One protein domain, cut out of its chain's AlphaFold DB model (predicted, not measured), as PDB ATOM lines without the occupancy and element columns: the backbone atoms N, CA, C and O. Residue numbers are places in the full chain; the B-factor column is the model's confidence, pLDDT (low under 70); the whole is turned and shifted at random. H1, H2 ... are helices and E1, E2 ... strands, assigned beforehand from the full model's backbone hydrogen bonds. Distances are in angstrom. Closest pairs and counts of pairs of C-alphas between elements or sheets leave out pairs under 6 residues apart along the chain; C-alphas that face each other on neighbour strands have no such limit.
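What this domain is: This is residues 2 to 61 and 199 to 228 of the 283 residues of the protein "Flagellin domain-containing protein" of Yersinia similis (UniProt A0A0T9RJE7). One long straight helix, H3, runs the length of the model, and a thinner second row lies beside it: the helix H2 along its residues 201 to 209, then the small two-stranded hairpin E1 and E2 beside its residues 212 to 223. The short helix H1 packs on residues 54 to 58 of H2, away from H3, and a long loop, residues 12 to 29, leads from H1 to the hairpin. The printed part has 90 residues, with three named helices and two named strands in the order H1, E1, E2, H2, H3; the sheet E1 - E2 is antiparallel, and the class is mostly helix. The whole is loose, with a radius of gyration of the C-alphas of 15.3 A, and elongated, spanning 48 by 31 by 18 A.

How they stand to each other: H1, residues 2 to 11, touches H2, residues 47 to 58, at the closest C-alphas of Gln 6 and Thr 58, 6.9 A apart. They run opposite ways at a shallow tilt of 33 degrees, only just short of steep. E1, residues 30 to 33, and E2, residues 41 to 44, form a hairpin and are antiparallel, with 158 degrees between their directions. N 30 and O 44 are 2.9 A apart and N 42 and O 32 are 2.8 A apart, both within hydrogen-bond range. H2 touches residues 201 to 209 of H3, residues 199 to 228, with the C-alphas of Leu 53 and Ala 205 closest at 5.5 A. H2 and H3 run opposite ways at a shallow tilt of 26 degrees. The closest C-alphas of E2 and H3 are those of Leu 44 and Asn 216, 7.3 A apart. E1 and H3 are only just apart, at 8.4 A, and H1 and H3 are apart. In H1, H2 and H3 every O i to N i+4 pair is within hydrogen-bond range.

Where its parts are: H1 begins at C-alpha 2, (-144.781, 392.161, -4.921), and is 13.9 A long. E1 measures 9.9 A and E2 9.6 A from first to last C-alpha. H2 begins at C-alpha 47, (-126.400, 400.429, -0.445), and is 15.5 A long. H3 is 43.1 A long and ends at C-alpha 228, (-117.598, 404.370, 28.149).

The domain as a whole: The two C-alphas farthest apart are those of Ala 61 and Asp 228, at 51.0 A. Residues 62 to 198 are not printed, and C-alphas 61 and 199 are 14.9 A apart across this cut, which lies between H2 and H3. The link from H1 to E1 is long, 18 residues; residues 13 to 14 pair antiparallel with residues 17 to 18 in it. The link from E1 to E2 is short and that from E2 to H2 is tight. The mean pLDDT of the printed part is 82.2, and residue 2 and residues 34 to 40 are under 70.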
ATOM      1  N   GLY A   2    -145.822 391.278  -4.372       64.62
ATOM      2  CA  GLY A   2    -144.781 392.161  -4.921       64.62
ATOM      3  C   GLY A   2    -145.026 393.666  -4.726       64.62
ATOM      4  O   GLY A   2    -144.176 394.368  -4.188       64.62
ATOM      5  N   LYS A   3    -146.225 394.152  -5.079       72.25
ATOM      6  CA  LYS A   3    -146.608 395.568  -4.909       72.25
ATOM      7  C   LYS A   3    -146.552 396.047  -3.452       72.25
ATOM      8  O   LYS A   3    -146.179 397.184  -3.207       72.25
ATOM      9  N   GLU A   4    -146.881 395.178  -2.496       75.06
ATOM     10  CA  GLU A   4    -146.779 395.461  -1.055       75.06
ATOM     11  C   GLU A   4    -145.314 395.616  -0.633       75.06
ATOM     12  O   GLU A   4    -144.968 396.579   0.043       75.06
ATOM     13  N   LEU A   5    -144.430 394.721  -1.091       72.12
ATOM     14  CA  LEU A   5    -142.999 394.799  -0.788       72.12
ATOM     15  C   LEU A   5    -142.344 396.028  -1.434       72.12
ATOM     16  O   LEU A   5    -141.547 396.714  -0.802       72.12
ATOM     17  N   GLN A   6    -142.715 396.340  -2.678       76.38
ATOM     18  CA  GLN A   6    -142.260 397.547  -3.367       76.38
ATOM     19  C   GLN A   6    -142.756 398.814  -2.659       76.38
ATOM     20  O   GLN A   6    -141.991 399.762  -2.497       76.38
ATOM     21  N   ASN A   7    -144.005 398.821  -2.190       82.12
ATOM     22  CA  ASN A   7    -144.526 399.908  -1.369       82.12
ATOM     23  C   ASN A   7    -143.766 400.016  -0.047       82.12
ATOM     24  O   ASN A   7    -143.382 401.118   0.321       82.12
ATOM     25  N   ALA A   8    -143.485 398.908   0.638       82.12
ATOM     26  CA  ALA A   8    -142.694 398.922   1.864       82.12
ATOM     27  C   ALA A   8    -141.288 399.498   1.615       82.12
ATOM     28  O   ALA A   8    -140.871 400.414   2.319       82.12
ATOM     29  N   LEU A   9    -140.579 399.056   0.573       77.38
ATOM     30  CA  LEU A   9    -139.249 399.580   0.235       77.38
ATOM     31  C   LEU A   9    -139.282 401.076  -0.132       77.38
ATOM     32  O   LEU A   9    -138.420 401.840   0.305       77.38
ATOM     33  N   ASN A  10    -140.296 401.521  -0.876       82.19
ATOM     34  CA  ASN A  10    -140.381 402.904  -1.356       82.19
ATOM     35  C   ASN A  10    -141.010 403.886  -0.356       82.19
ATOM     36  O   ASN A  10    -140.738 405.083  -0.440       82.19
ATOM     37  N   ASN A  11    -141.851 403.416   0.570       85.25
ATOM     38  CA  ASN A  11    -142.596 404.256   1.514       85.25
ATOM     39  C   ASN A  11    -142.230 404.062   2.983       85.25
ATOM     40  O   ASN A  11    -142.767 404.793   3.810       85.25
ATOM     41  N   THR A  12    -141.311 403.161   3.335       88.06
ATOM     42  CA  THR A  12    -140.803 403.152   4.711       88.06
ATOM     43  C   THR A  12    -140.029 404.444   4.971       88.06
ATOM     44  O   THR A  12    -139.011 404.723   4.327       88.06
ATOM     45  N   GLU A  13    -140.523 405.221   5.929       87.88
ATOM     46  CA  GLU A  13    -140.006 406.526   6.325       87.88
ATOM     47  C   GLU A  13    -139.617 406.540   7.798       87.88
ATOM     48  O   GLU A  13    -140.251 405.901   8.637       87.88
ATOM     49  N   TYR A  14    -138.588 407.317   8.117       85.88
ATOM     50  CA  TYR A  14    -138.256 407.686   9.484       85.88
ATOM     51  C   TYR A  14    -137.891 409.163   9.525       85.88
ATOM     52  O   TYR A  14    -137.033 409.620   8.766       85.88
ATOM     53  N   ASN A  15    -138.528 409.902  10.433       83.62
ATOM     54  CA  ASN A  15    -138.357 411.348  10.560       83.62
ATOM     55  C   ASN A  15    -138.579 412.092   9.223       83.62
ATOM     56  O   ASN A  15    -137.745 412.896   8.815       83.62
ATOM     57  N   SER A  16    -139.669 411.758   8.519       84.31
ATOM     58  CA  SER A  16    -140.063 412.328   7.214       84.31
ATOM     59  C   SER A  16    -139.067 412.119   6.065       84.31
ATOM     60  O   SER A  16    -139.165 412.768   5.026       84.31
ATOM     61  N   GLU A  17    -138.110 411.203   6.222       83.69
ATOM     62  CA  GLU A  17    -137.162 410.831   5.177       83.69
ATOM     63  C   GLU A  17    -137.299 409.348   4.837       83.69
ATOM     64  O   GLU A  17    -137.428 408.491   5.718       83.69
ATOM     65  N   LYS A  18    -137.246 409.029   3.540       88.38
ATOM     66  CA  LYS A  18    -137.286 407.645   3.057       88.38
ATOM     67  C   LYS A  18    -136.081 406.868   3.592       88.38
ATOM     68  O   LYS A  18    -134.963 407.381   3.608       88.38
ATOM     69  N   LEU A  19    -136.285 405.613   3.985       84.06
ATOM     70  CA  LEU A  19    -135.201 404.753   4.468       84.06
ATOM     71  C   LEU A  19    -134.533 403.962   3.340       84.06
ATOM     72  O   LEU A  19    -133.316 404.056   3.188       84.06
ATOM     73  N   PHE A  20    -135.320 403.223   2.550       82.12
ATOM     74  CA  PHE A  20    -134.825 402.240   1.569       82.12
ATOM     75  C   PHE A  20    -135.042 402.638   0.100       82.12
ATOM     76  O   PHE A  20    -134.556 401.953  -0.799       82.12
ATOM     77  N   ALA A  21    -135.735 403.752  -0.162       81.75
ATOM     78  CA  ALA A  21    -135.860 404.308  -1.510       81.75
ATOM     79  C   ALA A  21    -134.478 404.670  -2.087       81.75
ATOM     80  O   ALA A  21    -133.515 404.773  -1.334       81.75
ATOM     81  N   LYS A  22    -134.377 404.902  -3.405       72.06
ATOM     82  CA  LYS A  22    -133.108 405.125  -4.137       72.06
ATOM     83  C   LYS A  22    -132.162 406.168  -3.516       72.06
ATOM     84  O   LYS A  22    -130.957 405.987  -3.607       72.06
ATOM     85  N   ASP A  23    -132.705 407.148  -2.795       75.19
ATOM     86  CA  ASP A  23    -131.950 408.196  -2.086       75.19
ATOM     87  C   ASP A  23    -132.172 408.196  -0.561       75.19
ATOM     88  O   ASP A  23    -131.890 409.179   0.131       75.19
ATOM     89  N   GLY A  24    -132.723 407.104  -0.030       80.31
ATOM     90  CA  GLY A  24    -133.074 406.966   1.374       80.31
ATOM     91  C   GLY A  24    -131.863 406.887   2.303       80.31
ATOM     92  O   GLY A  24    -130.754 406.554   1.883       80.31
ATOM     93  N   LYS A  25    -132.072 407.177   3.594       81.62
ATOM     94  CA  LYS A  25    -130.996 407.253   4.604       81.62
ATOM     95  C   LYS A  25    -130.126 406.004   4.673       81.62
ATOM     96  O   LYS A  25    -128.923 406.124   4.854       81.62
ATOM     97  N   MET A  26    -130.724 404.823   4.521       81.69
ATOM     98  CA  MET A  26    -130.008 403.549   4.629       81.69
ATOM     99  C   MET A  26    -129.251 403.183   3.347       81.69
ATOM    100  O   MET A  26    -128.444 402.263   3.368       81.69
ATOM    101  N   ARG A  27    -129.487 403.890   2.233       80.25
ATOM    102  CA  ARG A  27    -128.721 403.742   0.983       80.25
ATOM    103  C   ARG A  27    -127.521 404.685   0.895       80.25
ATOM    104  O   ARG A  27    -126.787 404.649  -0.086       80.25
ATOM    105  N   LYS A  28    -127.319 405.533   1.902       82.06
ATOM    106  CA  LYS A  28    -126.134 406.383   2.034       82.06
ATOM    107  C   LYS A  28    -125.164 405.735   3.014       82.06
ATOM    108  O   LYS A  28    -125.592 405.013   3.910       82.06
ATOM    109  N   GLU A  29    -123.872 406.015   2.853       81.62
ATOM    110  CA  GLU A  29    -122.874 405.625   3.849       81.62
ATOM    111  C   GLU A  29    -123.240 406.284   5.186       81.62
ATOM    112  O   GLU A  29    -123.275 407.512   5.307       81.62
ATOM    113  N   LEU A  30    -123.562 405.463   6.185       80.62
ATOM    114  CA  LEU A  30    -123.839 405.921   7.537       80.62
ATOM    115  C   LEU A  30    -122.526 405.955   8.300       80.62
ATOM    116  O   LEU A  30    -121.893 404.918   8.502       80.62
ATOM    117  N   ASN A  31    -122.124 407.147   8.722       79.50
ATOM    118  CA  ASN A  31    -120.896 407.330   9.471       79.50
ATOM    119  C   ASN A  31    -121.197 407.517  10.960       79.50
ATOM    120  O   ASN A  31    -121.820 408.507  11.347       79.50
ATOM    121  N   PHE A  32    -120.746 406.583  11.793       77.75
ATOM    122  CA  PHE A  32    -120.827 406.701  13.246       77.75
ATOM    123  C   PHE A  32    -119.457 407.084  13.793       77.75
ATOM    124  O   PHE A  32    -118.487 406.351  13.616       77.75
ATOM    125  N   GLN A  33    -119.368 408.222  14.477       73.75
ATOM    126  CA  GLN A  33    -118.116 408.633  15.101       73.75
ATOM    127  C   GLN A  33    -117.846 407.760  16.333       73.75
ATOM    128  O   GLN A  33    -118.615 407.761  17.289       73.75
ATOM    129  N   SER A  34    -116.769 406.979  16.267       69.94
ATOM    130  CA  SER A  34    -116.399 405.934  17.231       69.94
ATOM    131  C   SER A  34    -115.272 406.382  18.178       69.94
ATOM    132  O   SER A  34    -115.008 405.716  19.179       69.94
ATOM    133  N   GLY A  35    -114.653 407.538  17.911       67.44
ATOM    134  CA  GLY A  35    -113.590 408.121  18.732       67.44
ATOM    135  C   GLY A  35    -113.494 409.645  18.631       67.44
ATOM    136  O   GLY A  35    -114.348 410.311  18.049       67.44
ATOM    137  N   THR A  36    -112.440 410.207  19.220       64.25
ATOM    138  CA  THR A  36    -112.179 411.657  19.255       64.25
ATOM    139  C   THR A  36    -111.523 412.196  17.981       64.25
ATOM    140  O   THR A  36    -111.608 413.394  17.727       64.25
ATOM    141  N   ASP A  37    -110.942 411.320  17.154       64.56
ATOM    142  CA  ASP A  37    -110.237 411.697  15.925       64.56
ATOM    143  C   ASP A  37    -111.110 411.461  14.687       64.56
ATOM    144  O   ASP A  37    -111.867 410.490  14.620       64.56
ATOM    145  N   ALA A  38    -110.985 412.322  13.672       60.69
ATOM    146  CA  ALA A  38    -111.792 412.268  12.446       60.69
ATOM    147  C   ALA A  38    -111.656 410.950  11.649       60.69
ATOM    148  O   ALA A  38    -112.528 410.627  10.846       60.69
ATOM    149  N   GLU A  39    -110.592 410.172  11.878       61.59
ATOM    150  CA  GLU A  39    -110.368 408.871  11.232       61.59
ATOM    151  C   GLU A  39    -111.025 407.689  11.968       61.59
ATOM    152  O   GLU A  39    -111.238 406.631  11.375       61.59
ATOM    153  N   SER A  40    -111.411 407.859  13.239       64.25
ATOM    154  CA  SER A  40    -112.038 406.808  14.057       64.25
ATOM    155  C   SER A  40    -113.545 406.750  13.818       64.25
ATOM    156  O   SER A  40    -114.354 407.014  14.711       64.25
ATOM    157  N   SER A  41    -113.924 406.433  12.582       72.56
ATOM    158  CA  SER A  41    -115.315 406.444  12.144       72.56
ATOM    159  C   SER A  41    -115.763 405.066  11.648       72.56
ATOM    160  O   SER A  41    -115.080 404.387  10.877       72.56
ATOM    161  N   LEU A  42    -116.904 404.601  12.157       77.38
ATOM    162  CA  LEU A  42    -117.537 403.361  11.742       77.38
ATOM    163  C   LEU A  42    -118.470 403.666  10.571       77.38
ATOM    164  O   LEU A  42    -119.599 404.122  10.757       77.38
ATOM    165  N   LYS A  43    -117.986 403.370   9.368       80.69
ATOM    166  CA  LYS A  43    -118.760 403.447   8.131       80.69
ATOM    167  C   LYS A  43    -119.607 402.192   7.954       80.69
ATOM    168  O   LYS A  43    -119.090 401.072   7.990       80.69
ATOM    169  N   LEU A  44    -120.898 402.392   7.737       82.94
ATOM    170  CA  LEU A  44    -121.865 401.367   7.382       82.94
ATOM    171  C   LEU A  44    -122.405 401.679   5.984       82.94
ATOM    172  O   LEU A  44    -123.181 402.615   5.806       82.94
ATOM    173  N   ASP A  45    -122.002 400.870   5.006       83.12
ATOM    174  CA  ASP A  45    -122.554 400.896   3.655       83.12
ATOM    175  C   ASP A  45    -123.478 399.689   3.460       83.12
ATOM    176  O   ASP A  45    -123.042 398.537   3.429       83.12
ATOM    177  N   LEU A  46    -124.777 399.966   3.370       84.56
ATOM    178  CA  LEU A  46    -125.809 398.978   3.063       84.56
ATOM    179  C   LEU A  46    -126.311 399.107   1.624       84.56
ATOM    180  O   LEU A  46    -127.168 398.322   1.222       84.56
ATOM    181  N   ASN A  47    -125.818 400.077   0.844       85.81
ATOM    182  CA  ASN A  47    -126.400 400.429  -0.445       85.81
ATOM    183  C   ASN A  47    -126.388 399.241  -1.404       85.81
ATOM    184  O   ASN A  47    -127.430 398.900  -1.953       85.81
ATOM    185  N   LYS A  48    -125.242 398.564  -1.536       84.88
ATOM    186  CA  LYS A  48    -125.104 397.394  -2.412       84.88
ATOM    187  C   LYS A  48    -126.034 396.248  -2.000       84.88
ATOM    188  O   LYS A  48    -126.682 395.647  -2.846       84.88
ATOM    189  N   VAL A  49    -126.145 395.976  -0.701       84.00
ATOM    190  CA  VAL A  49    -126.971 394.869  -0.193       84.00
ATOM    191  C   VAL A  49    -128.465 395.183  -0.326       84.00
ATOM    192  O   VAL A  49    -129.259 394.318  -0.688       84.00
ATOM    193  N   ILE A  50    -128.860 396.434  -0.074       83.75
ATOM    194  CA  ILE A  50    -130.229 396.910  -0.302       83.75
ATOM    195  C   ILE A  50    -130.549 396.899  -1.797       83.75
ATOM    196  O   ILE A  50    -131.670 396.562  -2.164       83.75
ATOM    197  N   GLU A  51    -129.597 397.249  -2.659       85.50
ATOM    198  CA  GLU A  51    -129.754 397.203  -4.111       85.50
ATOM    199  C   GLU A  51    -129.946 395.771  -4.606       85.50
ATOM    200  O   GLU A  51    -130.933 395.510  -5.284       85.50
ATOM    201  N   GLU A  52    -129.114 394.822  -4.177       85.12
ATOM    202  CA  GLU A  52    -129.271 393.396  -4.498       85.12
ATOM    203  C   GLU A  52    -130.615 392.833  -4.000       85.12
ATOM    204  O   GLU A  52    -131.323 392.139  -4.737       85.12
ATOM    205  N   LEU A  53    -131.031 393.181  -2.775       83.50
ATOM    206  CA  LEU A  53    -132.339 392.796  -2.240       83.50
ATOM    207  C   LEU A  53    -133.494 393.452  -3.019       83.50
ATOM    208  O   LEU A  53    -134.508 392.823  -3.308       83.50
ATOM    209  N   THR A  54    -133.347 394.721  -3.395       82.19
ATOM    210  CA  THR A  54    -134.372 395.451  -4.149       82.19
ATOM    211  C   THR A  54    -134.482 394.918  -5.573       82.19
ATOM    212  O   THR A  54    -135.594 394.741  -6.070       82.19
ATOM    213  N   GLU A  55    -133.370 394.630  -6.243       84.44
ATOM    214  CA  GLU A  55    -133.357 394.064  -7.590       84.44
ATOM    215  C   GLU A  55    -133.914 392.644  -7.611       84.44
ATOM    216  O   GLU A  55    -134.784 392.344  -8.430       84.44
ATOM    217  N   SER A  56    -133.482 391.784  -6.685       81.50
ATOM    218  CA  SER A  56    -133.976 390.402  -6.596       81.50
ATOM    219  C   SER A  56    -135.493 390.331  -6.392       81.50
ATOM    220  O   SER A  56    -136.137 389.387  -6.852       81.50
ATOM    221  N   VAL A  57    -136.095 391.366  -5.800       81.44
ATOM    222  CA  VAL A  57    -137.549 391.495  -5.690       81.44
ATOM    223  C   VAL A  57    -138.175 392.170  -6.906       81.44
ATOM    224  O   VAL A  57    -139.114 391.630  -7.489       81.44
ATOM    225  N   THR A  58    -137.699 393.359  -7.273       80.50
ATOM    226  CA  THR A  58    -138.454 394.323  -8.089       80.50
ATOM    227  C   THR A  58    -138.023 394.429  -9.546       80.50
ATOM    228  O   THR A  58    -138.702 395.105 -10.326       80.50
ATOM    229  N   LYS A  59    -136.915 393.793  -9.933       84.44
ATOM    230  CA  LYS A  59    -136.396 393.879 -11.297       84.44
ATOM    231  C   LYS A  59    -137.422 393.335 -12.286       84.44
ATOM    232  O   LYS A  59    -137.887 392.204 -12.161       84.44
ATOM    233  N   LYS A  60    -137.771 394.149 -13.283       80.19
ATOM    234  CA  LYS A  60    -138.619 393.692 -14.384       80.19
ATOM    235  C   LYS A  60    -137.868 392.654 -15.206       80.19
ATOM    236  O   LYS A  60    -136.677 392.816 -15.468       80.19
ATOM    237  N   ALA A  61    -138.578 391.610 -15.612       82.56
ATOM    238  CA  ALA A  61    -138.034 390.633 -16.535       82.56
ATOM    239  C   ALA A  61    -137.765 391.299 -17.893       82.56
ATOM    240  O   ALA A  61    -138.570 392.100 -18.371       82.56
ATOM    241  N   LEU A 199    -136.623 382.699  -5.238       86.25
ATOM    242  CA  LEU A 199    -136.925 382.858  -3.822       86.25
ATOM    243  C   LEU A 199    -135.697 382.554  -2.956       86.25
ATOM    244  O   LEU A 199    -135.423 383.306  -2.025       86.25
ATOM    245  N   SER A 200    -134.935 381.513  -3.298       88.31
ATOM    246  CA  SER A 200    -133.668 381.192  -2.629       88.31
ATOM    247  C   SER A 200    -132.660 382.341  -2.752       88.31
ATOM    248  O   SER A 200    -132.138 382.796  -1.740       88.31
ATOM    249  N   ASP A 201    -132.489 382.900  -3.957       85.38
ATOM    250  CA  ASP A 201    -131.605 384.051  -4.193       85.38
ATOM    251  C   ASP A 201    -132.020 385.275  -3.323       85.38
ATOM    252  O   ASP A 201    -131.169 385.977  -2.774       85.38
ATOM    253  N   VAL A 202    -133.329 385.524  -3.144       85.69
ATOM    254  CA  VAL A 202    -133.845 386.591  -2.253       85.69
ATOM    255  C   VAL A 202    -133.564 386.294  -0.780       85.69
ATOM    256  O   VAL A 202    -133.207 387.203  -0.027       85.69
ATOM    257  N   ILE A 203    -133.743 385.045  -0.346       88.56
ATOM    258  CA  ILE A 203    -133.471 384.629   1.035       88.56
ATOM    259  C   ILE A 203    -131.988 384.814   1.357       88.56
ATOM    260  O   ILE A 203    -131.669 385.345   2.422       88.56
ATOM    261  N   ASP A 204    -131.098 384.460   0.432       89.38
ATOM    262  CA  ASP A 204    -129.654 384.642   0.592       89.38
ATOM    263  C   ASP A 204    -129.280 386.128   0.680       89.38
ATOM    264  O   ASP A 204    -128.547 386.527   1.589       89.38
ATOM    265  N   ALA A 205    -129.849 386.977  -0.184       85.75
ATOM    266  CA  ALA A 205    -129.656 388.428  -0.121       85.75
ATOM    267  C   ALA A 205    -130.155 389.022   1.211       85.75
ATOM    268  O   ALA A 205    -129.481 389.843   1.840       85.75
ATOM    269  N   TYR A 206    -131.314 388.568   1.696       88.00
ATOM    270  CA  TYR A 206    -131.837 388.963   3.003       88.00
ATOM    271  C   TYR A 206    -130.955 388.463   4.161       88.00
ATOM    272  O   TYR A 206    -130.732 389.183   5.140       88.00
ATOM    273  N   GLY A 207    -130.412 387.251   4.045       90.75
ATOM    274  CA  GLY A 207    -129.427 386.698   4.969       90.75
ATOM    275  C   GLY A 207    -128.169 387.565   5.045       90.75
ATOM    276  O   GLY A 207    -127.750 387.941   6.142       90.75
ATOM    277  N   ALA A 208    -127.621 387.965   3.895       88.19
ATOM    278  CA  ALA A 208    -126.468 388.861   3.800       88.19
ATOM    279  C   ALA A 208    -126.746 390.246   4.412       88.19
ATOM    280  O   ALA A 208    -125.910 390.788   5.145       88.19
ATOM    281  N   PHE A 209    -127.948 390.790   4.189       87.00
ATOM    282  CA  PHE A 209    -128.403 392.030   4.823       87.00
ATOM    283  C   PHE A 209    -128.404 391.927   6.352       87.00
ATOM    284  O   PHE A 209    -127.802 392.759   7.035       87.00
ATOM    285  N   ARG A 210    -129.011 390.869   6.905       90.12
ATOM    286  CA  ARG A 210    -129.044 390.638   8.360       90.12
ATOM    287  C   ARG A 210    -127.659 390.400   8.950       90.12
ATOM    288  O   ARG A 210    -127.378 390.912  10.031       90.12
ATOM    289  N   ALA A 211    -126.803 389.655   8.256       91.00
ATOM    290  CA  ALA A 211    -125.436 389.398   8.697       91.00
ATOM    291  C   ALA A 211    -124.619 390.696   8.771       91.00
ATOM    292  O   ALA A 211    -123.953 390.949   9.775       91.00
ATOM    293  N   THR A 212    -124.737 391.558   7.757       88.31
ATOM    294  CA  THR A 212    -124.071 392.869   7.727       88.31
ATOM    295  C   THR A 212    -124.550 393.759   8.872       88.31
ATOM    296  O   THR A 212    -123.731 394.360   9.572       88.31
ATOM    297  N   LEU A 213    -125.861 393.817   9.120       88.44
ATOM    298  CA  LEU A 213    -126.403 394.569  10.253       88.44
ATOM    299  C   LEU A 213    -125.919 394.015  11.599       88.44
ATOM    300  O   LEU A 213    -125.482 394.793  12.443       88.44
ATOM    301  N   GLY A 214    -125.936 392.694  11.790       91.00
ATOM    302  CA  GLY A 214    -125.484 392.060  13.031       91.00
ATOM    303  C   GLY A 214    -123.996 392.288  13.311       91.00
ATOM    304  O   GLY A 214    -123.615 392.635  14.428       91.00
ATOM    305  N   ALA A 215    -123.144 392.182  12.288       88.62
ATOM    306  CA  ALA A 215    -121.718 392.478  12.419       88.62
ATOM    307  C   ALA A 215    -121.477 393.934  12.848       88.62
ATOM    308  O   ALA A 215    -120.653 394.201  13.724       88.62
ATOM    309  N   ASN A 216    -122.220 394.881  12.274       86.44
ATOM    310  CA  ASN A 216    -122.090 396.291  12.632       86.44
ATOM    311  C   ASN A 216    -122.685 396.615  14.008       86.44
ATOM    312  O   ASN A 216    -122.091 397.412  14.724       86.44
ATOM    313  N   GLN A 217    -123.769 395.957  14.428       89.25
ATOM    314  CA  GLN A 217    -124.269 396.041  15.808       89.25
ATOM    315  C   GLN A 217    -123.199 395.609  16.820       89.25
ATOM    316  O   GLN A 217    -122.959 396.318  17.794       89.25
ATOM    317  N   ASN A 218    -122.484 394.511  16.555       90.31
ATOM    318  CA  ASN A 218    -121.388 394.062  17.418       90.31
ATOM    319  C   ASN A 218    -120.238 395.081  17.473       90.31
ATOM    320  O   ASN A 218    -119.704 395.362  18.547       90.31
ATOM    321  N   ARG A 219    -119.873 395.674  16.328       87.75
ATOM    322  CA  ARG A 219    -118.849 396.733  16.269       87.75
ATOM    323  C   ARG A 219    -119.282 397.988  17.027       87.75
ATOM    324  O   ARG A 219    -118.482 398.527  17.787       87.75
ATOM    325  N   LEU A 220    -120.534 398.419  16.865       88.31
ATOM    326  CA  LEU A 220    -121.115 399.543  17.602       88.31
ATOM    327  C   LEU A 220    -121.102 399.282  19.109       88.31
ATOM    328  O   LEU A 220    -120.671 400.152  19.858       88.31
ATOM    329  N   GLN A 221    -121.487 398.082  19.553       89.88
ATOM    330  CA  GLN A 221    -121.455 397.722  20.971       89.88
ATOM    331  C   GLN A 221    -120.028 397.754  21.533       89.88
ATOM    332  O   GLN A 221    -119.799 398.315  22.600       89.88
ATOM    333  N   SER A 222    -119.052 397.197  20.806       88.25
ATOM    334  CA  SER A 222    -117.647 397.248  21.225       88.25
ATOM    335  C   SER A 222    -117.120 398.680  21.281       88.25
ATOM    336  O   SER A 222    -116.385 399.023  22.204       88.25
ATOM    337  N   SER A 223    -117.485 399.521  20.308       86.44
ATOM    338  CA  SER A 223    -117.103 400.932  20.305       86.44
ATOM    339  C   SER A 223    -117.753 401.692  21.456       86.44
ATOM    340  O   SER A 223    -117.078 402.507  22.075       86.44
ATOM    341  N   SER A 224    -119.026 401.421  21.761       87.94
ATOM    342  CA  SER A 224    -119.732 402.011  22.903       87.94
ATOM    343  C   SER A 224    -119.016 401.669  24.203       87.94
ATOM    344  O   SER A 224    -118.620 402.565  24.934       87.94
ATOM    345  N   ASN A 225    -118.735 400.383  24.430       89.75
ATOM    346  CA  ASN A 225    -118.028 399.934  25.628       89.75
ATOM    347  C   ASN A 225    -116.632 400.580  25.744       89.75
ATOM    348  O   ASN A 225    -116.182 400.912  26.839       89.75
ATOM    349  N   ASN A 226    -115.933 400.765  24.618       86.25
ATOM    350  CA  ASN A 226    -114.644 401.449  24.602       86.25
ATOM    351  C   ASN A 226    -114.776 402.943  24.945       86.25
ATOM    352  O   ASN A 226    -113.999 403.454  25.748       86.25
ATOM    353  N   LEU A 227    -115.766 403.632  24.370       86.81
ATOM    354  CA  LEU A 227    -116.064 405.033  24.675       86.81
ATOM    355  C   LEU A 227    -116.421 405.217  26.153       86.81
ATOM    356  O   LEU A 227    -115.880 406.120  26.785       86.81
ATOM    357  N   ASP A 228    -117.234 404.333  26.728       89.94
ATOM    358  CA  ASP A 228    -117.598 404.370  28.149       89.94
ATOM    359  C   ASP A 228    -116.364 404.219  29.057       89.94
ATOM    360  O   ASP A 228    -116.189 404.974  30.018       89.94
TER     361      ASP A 228